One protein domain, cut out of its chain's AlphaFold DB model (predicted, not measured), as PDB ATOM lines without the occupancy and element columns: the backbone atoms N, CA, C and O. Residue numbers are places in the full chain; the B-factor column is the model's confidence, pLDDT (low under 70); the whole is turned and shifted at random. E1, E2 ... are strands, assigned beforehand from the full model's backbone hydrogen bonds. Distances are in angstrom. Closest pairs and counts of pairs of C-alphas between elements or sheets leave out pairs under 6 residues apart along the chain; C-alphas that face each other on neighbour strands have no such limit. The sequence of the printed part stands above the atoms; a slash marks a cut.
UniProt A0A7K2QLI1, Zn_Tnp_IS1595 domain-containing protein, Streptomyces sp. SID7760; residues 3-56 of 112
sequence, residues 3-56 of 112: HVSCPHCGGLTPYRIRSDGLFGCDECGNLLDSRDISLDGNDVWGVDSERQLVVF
ATOM      1  N   HIS A   3     215.238 234.162  90.276       92.31
ATOM      2  CA  HIS A   3     215.446 234.362  91.711       92.31
ATOM      3  C   HIS A   3     216.874 234.813  92.020       92.31
ATOM      4  O   HIS A   3     217.842 234.297  91.457       92.31
ATOM      5  N   VAL A   4     217.013 235.743  92.967       93.38
ATOM      6  CA  VAL A   4     218.324 236.148  93.487       93.38
ATOM      7  C   VAL A   4     218.706 235.223  94.634       93.38
ATOM      8  O   VAL A   4     218.179 235.324  95.745       93.38
ATOM      9  N   SER A   5     219.638 234.314  94.361       94.69
ATOM     10  CA  SER A   5     220.105 233.332  95.338       94.69
ATOM     11  C   SER A   5     221.273 233.821  96.184       94.69
ATOM     12  O   SER A   5     222.149 234.556  95.730       94.69
ATOM     13  N   CYS A   6     221.324 233.348  97.426       94.62
ATOM     14  CA  CYS A   6     222.394 233.650  98.357       94.62
ATOM     15  C   CYS A   6     223.703 232.946  97.949       94.62
ATOM     16  O   CYS A   6     223.774 231.712  97.961       94.62
ATOM     17  N   PRO A   7     224.785 233.691  97.653       92.38
ATOM     18  CA  PRO A   7     226.053 233.088  97.249       92.38
ATOM     19  C   PRO A   7     226.760 232.375  98.411       92.38
ATOM     20  O   PRO A   7     227.560 231.468  98.190       92.38
ATOM     21  N   HIS A   8     226.452 232.738  99.662       91.56
ATOM     22  CA  HIS A   8     227.111 232.187 100.850       91.56
ATOM     23  C   HIS A   8     226.716 230.738 101.165       91.56
ATOM     24  O   HIS A   8     227.491 230.035 101.811       91.56
ATOM     25  N   CYS A   9     225.550 230.276 100.702       89.50
ATOM     26  CA  CYS A   9     225.107 228.884 100.839       89.50
ATOM     27  C   CYS A   9     225.209 228.085  99.526       89.50
ATOM     28  O   CYS A   9     224.587 227.037  99.379       89.50
ATOM     29  N   GLY A  10     226.008 228.561  98.564       88.06
ATOM     30  CA  GLY A  10     226.213 227.873  97.287       88.06
ATOM     31  C   GLY A  10     225.166 228.185  96.216       88.06
ATOM     32  O   GLY A  10     225.101 227.469  95.222       88.06
ATOM     33  N   GLY A  11     224.362 229.243  96.386       88.94
ATOM     34  CA  GLY A  11     223.444 229.733  95.352       88.94
ATOM     35  C   GLY A  11     222.138 228.947  95.216       88.94
ATOM     36  O   GLY A  11     221.429 229.129  94.230       88.94
ATOM     37  N   LEU A  12     221.810 228.090  96.186       89.31
ATOM     38  CA  LEU A  12     220.608 227.247  96.145       89.31
ATOM     39  C   LEU A  12     219.388 227.885  96.818       89.31
ATOM     40  O   LEU A  12     218.262 227.553  96.462       89.31
ATOM     41  N   THR A  13     219.607 228.797  97.767       93.38
ATOM     42  CA  THR A  13     218.522 229.417  98.536       93.38
ATOM     43  C   THR A  13     218.277 230.850  98.081       93.38
ATOM     44  O   THR A  13     219.198 231.668  98.174       93.38
ATOM     45  N   PRO A  14     217.056 231.183  97.631       95.00
ATOM     46  CA  PRO A  14     216.682 232.541  97.274       95.00
ATOM     47  C   PRO A  14     216.616 233.441  98.508       95.00
ATOM     48  O   PRO A  14     216.224 233.020  99.601       95.00
ATOM     49  N   TYR A  15     216.986 234.704  98.331       96.44
ATOM     50  CA  TYR A  15     216.762 235.725  99.344       96.44
ATOM     51  C   TYR A  15     215.260 235.993  99.522       96.44
ATOM     52  O   TYR A  15     214.521 236.087  98.543       96.44
ATOM     53  N   ARG A  16     214.806 236.165 100.767       96.25
ATOM     54  CA  ARG A  16     213.401 236.429 101.118       96.25
ATOM     55  C   ARG A  16     213.253 237.783 101.808       96.25
ATOM     56  O   ARG A  16     214.055 238.110 102.685       96.25
ATOM     57  N   ILE A  17     212.227 238.564 101.454       95.75
ATOM     58  CA  ILE A  17     211.948 239.841 102.128       95.75
ATOM     59  C   ILE A  17     211.549 239.602 103.591       95.75
ATOM     60  O   ILE A  17     210.746 238.720 103.919       95.75
ATOM     61  N   ARG A  18     212.110 240.415 104.481       95.00
ATOM     62  CA  ARG A  18     211.845 240.403 105.922       95.00
ATOM     63  C   ARG A  18     211.017 241.621 106.327       95.00
ATOM     64  O   ARG A  18     210.891 242.599 105.595       95.00
ATOM     65  N   SER A  19     210.466 241.589 107.538       92.56
ATOM     66  CA  SER A  19     209.678 242.702 108.092       92.56
ATOM     67  C   SER A  19     210.495 243.964 108.387       92.56
ATOM     68  O   SER A  19     209.916 245.023 108.594       92.56
ATOM     69  N   ASP A  20     211.821 243.840 108.464       93.12
ATOM     70  CA  ASP A  20     212.761 244.944 108.689       93.12
ATOM     71  C   ASP A  20     213.163 245.662 107.383       93.12
ATOM     72  O   ASP A  20     213.901 246.643 107.435       93.12
ATOM     73  N   GLY A  21     212.654 245.211 106.229       89.81
ATOM     74  CA  GLY A  21     212.966 245.771 104.914       89.81
ATOM     75  C   GLY A  21     214.241 245.216 104.274       89.81
ATOM     76  O   GLY A  21     214.562 245.610 103.157       89.81
ATOM     77  N   LEU A  22     214.951 244.300 104.943       96.06
ATOM     78  CA  LEU A  22     216.105 243.600 104.378       96.06
ATOM     79  C   LEU A  22     215.690 242.292 103.709       96.06
ATOM     80  O   LEU A  22     214.652 241.699 104.017       96.06
ATOM     81  N   PHE A  23     216.561 241.793 102.841       96.75
ATOM     82  CA  PHE A  23     216.449 240.457 102.286       96.75
ATOM     83  C   PHE A  23     217.337 239.492 103.068       96.75
ATOM     84  O   PHE A  23     218.508 239.774 103.307       96.75
ATOM     85  N   GLY A  24     216.786 238.357 103.494       96.56
ATOM     86  CA  GLY A  24     217.508 237.356 104.277       96.56
ATOM     87  C   GLY A  24     217.577 236.003 103.587       96.56
ATOM     88  O   GLY A  24     216.623 235.588 102.935       96.56
ATOM     89  N   CYS A  25     218.698 235.309 103.761       96.38
ATOM     90  CA  CYS A  25     218.820 233.891 103.443       96.38
ATOM     91  C   CYS A  25     218.405 233.046 104.655       96.38
ATOM     92  O   CYS A  25     219.026 233.145 105.717       96.38
ATOM     93  N   ASP A  26     217.394 232.191 104.489       93.56
ATOM     94  CA  ASP A  26     216.849 231.363 105.576       93.56
ATOM     95  C   ASP A  26     217.823 230.263 106.052       93.56
ATOM     96  O   ASP A  26     217.690 229.763 107.167       93.56
ATOM     97  N   GLU A  27     218.835 229.909 105.250       94.56
ATOM     98  CA  GLU A  27     219.819 228.875 105.606       94.56
ATOM     99  C   GLU A  27     221.002 229.403 106.424       94.56
ATOM    100  O   GLU A  27     221.385 228.802 107.426       94.56
ATOM    101  N   CYS A  28     221.620 230.505 105.987       94.31
ATOM    102  CA  CYS A  28     222.862 231.011 106.588       94.31
ATOM    103  C   CYS A  28     222.699 232.344 107.329       94.31
ATOM    104  O   CYS A  28     223.649 232.816 107.953       94.31
ATOM    105  N   GLY A  29     221.519 232.968 107.258       93.69
ATOM    106  CA  GLY A  29     221.232 234.248 107.907       93.69
ATOM    107  C   GLY A  29     221.924 235.454 107.270       93.69
ATOM    108  O   GLY A  29     221.868 236.544 107.837       93.69
ATOM    109  N   ASN A  30     222.578 235.283 106.116       95.44
ATOM    110  CA  ASN A  30     223.153 236.399 105.373       95.44
ATOM    111  C   ASN A  30     222.054 237.395 104.971       95.44
ATOM    112  O   ASN A  30     220.946 236.989 104.605       95.44
ATOM    113  N   LEU A  31     222.382 238.683 105.060       95.69
ATOM    114  CA  LEU A  31     221.478 239.786 104.770       95.69
ATOM    115  C   LEU A  31     221.965 240.554 103.546       95.69
ATOM    116  O   LEU A  31     223.166 240.757 103.378       95.69
ATOM    117  N   LEU A  32     221.009 241.007 102.747       95.06
ATOM    118  CA  LEU A  32     221.203 241.854 101.583       95.06
ATOM    119  C   LEU A  32     220.275 243.067 101.716       95.06
ATOM    120  O   LEU A  32     219.072 242.912 101.957       95.06
ATOM    121  N   ASP A  33     220.824 244.271 101.599       94.81
ATOM    122  CA  ASP A  33     220.033 245.499 101.530       94.81
ATOM    123  C   ASP A  33     219.646 245.779 100.074       94.81
ATOM    124  O   ASP A  33     220.404 245.499  99.149       94.81
ATOM    125  N   SER A  34     218.483 246.395  99.857       90.94
ATOM    126  CA  SER A  34     218.075 246.898  98.536       90.94
ATOM    127  C   SER A  34     219.139 247.764  97.843       90.94
ATOM    128  O   SER A  34     219.244 247.752  96.622       90.94
ATOM    129  N   ARG A  35     219.953 248.494  98.616       90.88
ATOM    130  CA  ARG A  35     221.035 249.361  98.122       90.88
ATOM    131  C   ARG A  35     222.256 248.591  97.627       90.88
ATOM    132  O   ARG A  35     223.059 249.158  96.895       90.88
ATOM    133  N   ASP A  36     222.392 247.331  98.032       89.44
ATOM    134  CA  ASP A  36     223.468 246.446  97.586       89.44
ATOM    135  C   ASP A  36     223.114 245.758  96.253       89.44
ATOM    136  O   ASP A  36     223.974 245.147  95.616       89.44
ATOM    137  N   ILE A  37     221.853 245.863  95.812       89.50
ATOM    138  CA  ILE A  37     221.377 245.308  94.546       89.50
ATOM    139  C   ILE A  37     221.741 246.278  93.421       89.50
ATOM    140  O   ILE A  37     221.057 247.271  93.178       89.50
ATOM    141  N   SER A  38     222.827 245.967  92.716       87.94
ATOM    142  CA  SER A  38     223.204 246.635  91.473       87.94
ATOM    143  C   SER A  38     222.866 245.727  90.297       87.94
ATOM    144  O   SER A  38     223.528 244.710  90.098       87.94
ATOM    145  N   LEU A  39     221.852 246.108  89.525       86.75
ATOM    146  CA  LEU A  39     221.485 245.450  88.271       86.75
ATOM    147  C   LEU A  39     222.077 246.214  87.085       86.75
ATOM    148  O   LEU A  39     222.508 247.364  87.223       86.75
ATOM    149  N   ASP A  40     222.136 245.565  85.928       79.00
ATOM    150  CA  ASP A  40     222.345 246.275  84.675       79.00
ATOM    151  C   ASP A  40     221.111 247.132  84.349       79.00
ATOM    152  O   ASP A  40     220.013 246.910  84.849       79.00
ATOM    153  N   GLY A  41     221.296 248.181  83.545       75.81
ATOM    154  CA  GLY A  41     220.266 249.208  83.336       75.81
ATOM    155  C   GLY A  41     218.976 248.732  82.656       75.81
ATOM    156  O   GLY A  41     218.085 249.551  82.475       75.81
ATOM    157  N   ASN A  42     218.890 247.455  82.277       84.75
ATOM    158  CA  ASN A  42     217.728 246.857  81.623       84.75
ATOM    159  C   ASN A  42     216.944 245.915  82.540       84.75
ATOM    160  O   ASN A  42     215.912 245.409  82.105       84.75
ATOM    161  N   ASP A  43     217.411 245.680  83.766       90.19
ATOM    162  CA  ASP A  43     216.760 244.798  84.725       90.19
ATOM    163  C   ASP A  43     216.325 245.584  85.962       90.19
ATOM    164  O   ASP A  43     216.978 246.525  86.427       90.19
ATOM    165  N   VAL A  44     215.212 245.153  86.544       90.62
ATOM    166  CA  VAL A  44     214.710 245.657  87.820       90.62
ATOM    167  C   VAL A  44     214.490 244.494  88.780       90.62
ATOM    168  O   VAL A  44     214.343 243.337  88.379       90.62
ATOM    169  N   TRP A  45     214.475 244.790  90.078       92.19
ATOM    170  CA  TRP A  45     214.168 243.796  91.099       92.19
ATOM    171  C   TRP A  45     212.773 244.009  91.680       92.19
ATOM    172  O   TRP A  45     212.255 245.123  91.749       92.19
ATOM    173  N   GLY A  46     212.186 242.916  92.154       90.62
ATOM    174  CA  GLY A  46     210.904 242.909  92.840       90.62
ATOM    175  C   GLY A  46     210.804 241.768  93.844       90.62
ATOM    176  O   GLY A  46     211.778 241.070  94.130       90.62
ATOM    177  N   VAL A  47     209.606 241.589  94.393       91.12
ATOM    178  CA  VAL A  47     209.296 240.499  95.320       91.12
ATOM    179  C   VAL A  47     208.114 239.717  94.771       91.12
ATOM    180  O   VAL A  47     207.077 240.305  94.470       91.12
ATOM    181  N   ASP A  48     208.270 238.402  94.655       89.88
ATOM    182  CA  ASP A  48     207.203 237.525  94.176       89.88
ATOM    183  C   ASP A  48     206.155 237.203  95.264       89.88
ATOM    184  O   ASP A  48     206.233 237.631  96.424       89.88
ATOM    185  N   SER A  49     205.145 236.414  94.896       88.00
ATOM    186  CA  SER A  49     204.070 235.998  95.805       88.00
ATOM    187  C   SER A  49     204.549 235.110  96.965       88.00
ATOM    188  O   SER A  49     203.881 235.039  98.003       88.00
ATOM    189  N   GLU A  50     205.722 234.487  96.841       91.06
ATOM    190  CA  GLU A  50     206.364 233.678  97.877       91.06
ATOM    191  C   GLU A  50     207.293 234.487  98.791       91.06
ATOM    192  O   GLU A  50     207.889 233.924  99.721       91.06
ATOM    193  N   ARG A  51     207.349 235.812  98.593       92.38
ATOM    194  CA  ARG A  51     208.219 236.763  99.299       92.38
ATOM    195  C   ARG A  51     209.693 236.640  98.916       92.38
ATOM    196  O   ARG A  51     210.545 237.074  99.693       92.38
ATOM    197  N   GLN A  52     210.005 236.057  97.767       94.19
ATOM    198  CA  GLN A  52     211.377 235.883  97.304       94.19
ATOM    199  C   GLN A  52     211.811 237.069  96.440       94.19
ATOM    200  O   GLN A  52     211.006 237.655  95.716       94.19
ATOM    201  N   LEU A  53     213.087 237.440  96.544       93.88
ATOM    202  CA  LEU A  53     213.707 238.461  95.711       93.88
ATOM    203  C   LEU A  53     213.894 237.913  94.294       93.88
ATOM    204  O   LEU A  53     214.546 236.883  94.095       93.88
ATOM    205  N   VAL A  54     213.347 238.632  93.323       93.31
ATOM    206  CA  VAL A  54     213.391 238.278  91.903       93.31
ATOM    207  C   VAL A  54     213.920 239.435  91.070       93.31
ATOM    208  O   VAL A  54     213.756 240.598  91.438       93.31
ATOM    209  N   VAL A  55     214.530 239.098  89.940       92.44
ATOM    210  CA  VAL A  55     214.962 240.021  88.889       92.44
ATOM    211  C   VAL A  55     214.236 239.666  87.599       92.44
ATOM    212  O   VAL A  55     214.006 238.488  87.287       92.44
ATOM    213  N   PHE A  56     213.843 240.693  86.867       90.25
ATOM    214  CA  PHE A  56     213.181 240.591  85.575       90.25
ATOM    215  C   PHE A  56     213.483 241.854  84.766       90.25
ATOM    216  O   PHE A  56     213.909 242.867  85.329       90.25
TER     217      PHE A  56
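What this domain is: This is residues 3 to 56 of the 112 residues of the protein "Zn_Tnp_IS1595 domain-containing protein" of Streptomyces sp. SID7760 (UniProt A0A7K2QLI1). There is little regular structure here: a small two-stranded hairpin, E1 then E2, joins a long looped stretch, residues 3 to 42, that has no named element. That stretch folds back on itself where residues 23 to 24 pair antiparallel with residues 31 to 32. The printed part has 54 residues, with 9 in the two named strands and no named helix, and its class is all strand. It is compact, with a radius of gyration of the C-alphas of 10.5 A and spans of 30 by 24 by 20 A.

How they stand to each other: Look first at E1, residues 43 to 47, and E2, residues 53 to 56, antiparallel neighbours at 145 degrees between their directions. C-alphas 45 and 55 face each other at 4.4 A. Find N 44 and O 56, 2.9 A apart, and N 54 and O 46, 3.0 A apart, both within hydrogen-bond range.

Where its parts are: Find C-alpha 43 at (216.760, 244.798, 84.725); from there E1 runs 13.7 A to C-alpha 47. E2 runs 10.4 A from C-alpha 53 to C-alpha 56 at (213.181, 240.591, 85.575).

The domain as a whole: The C-alphas of Glu 27 and Gly 41 are the two farthest apart, 30.2 A. The link from E1 to E2 is tight, the printed part has no cut, and no printed residue is under 70 in pLDDT.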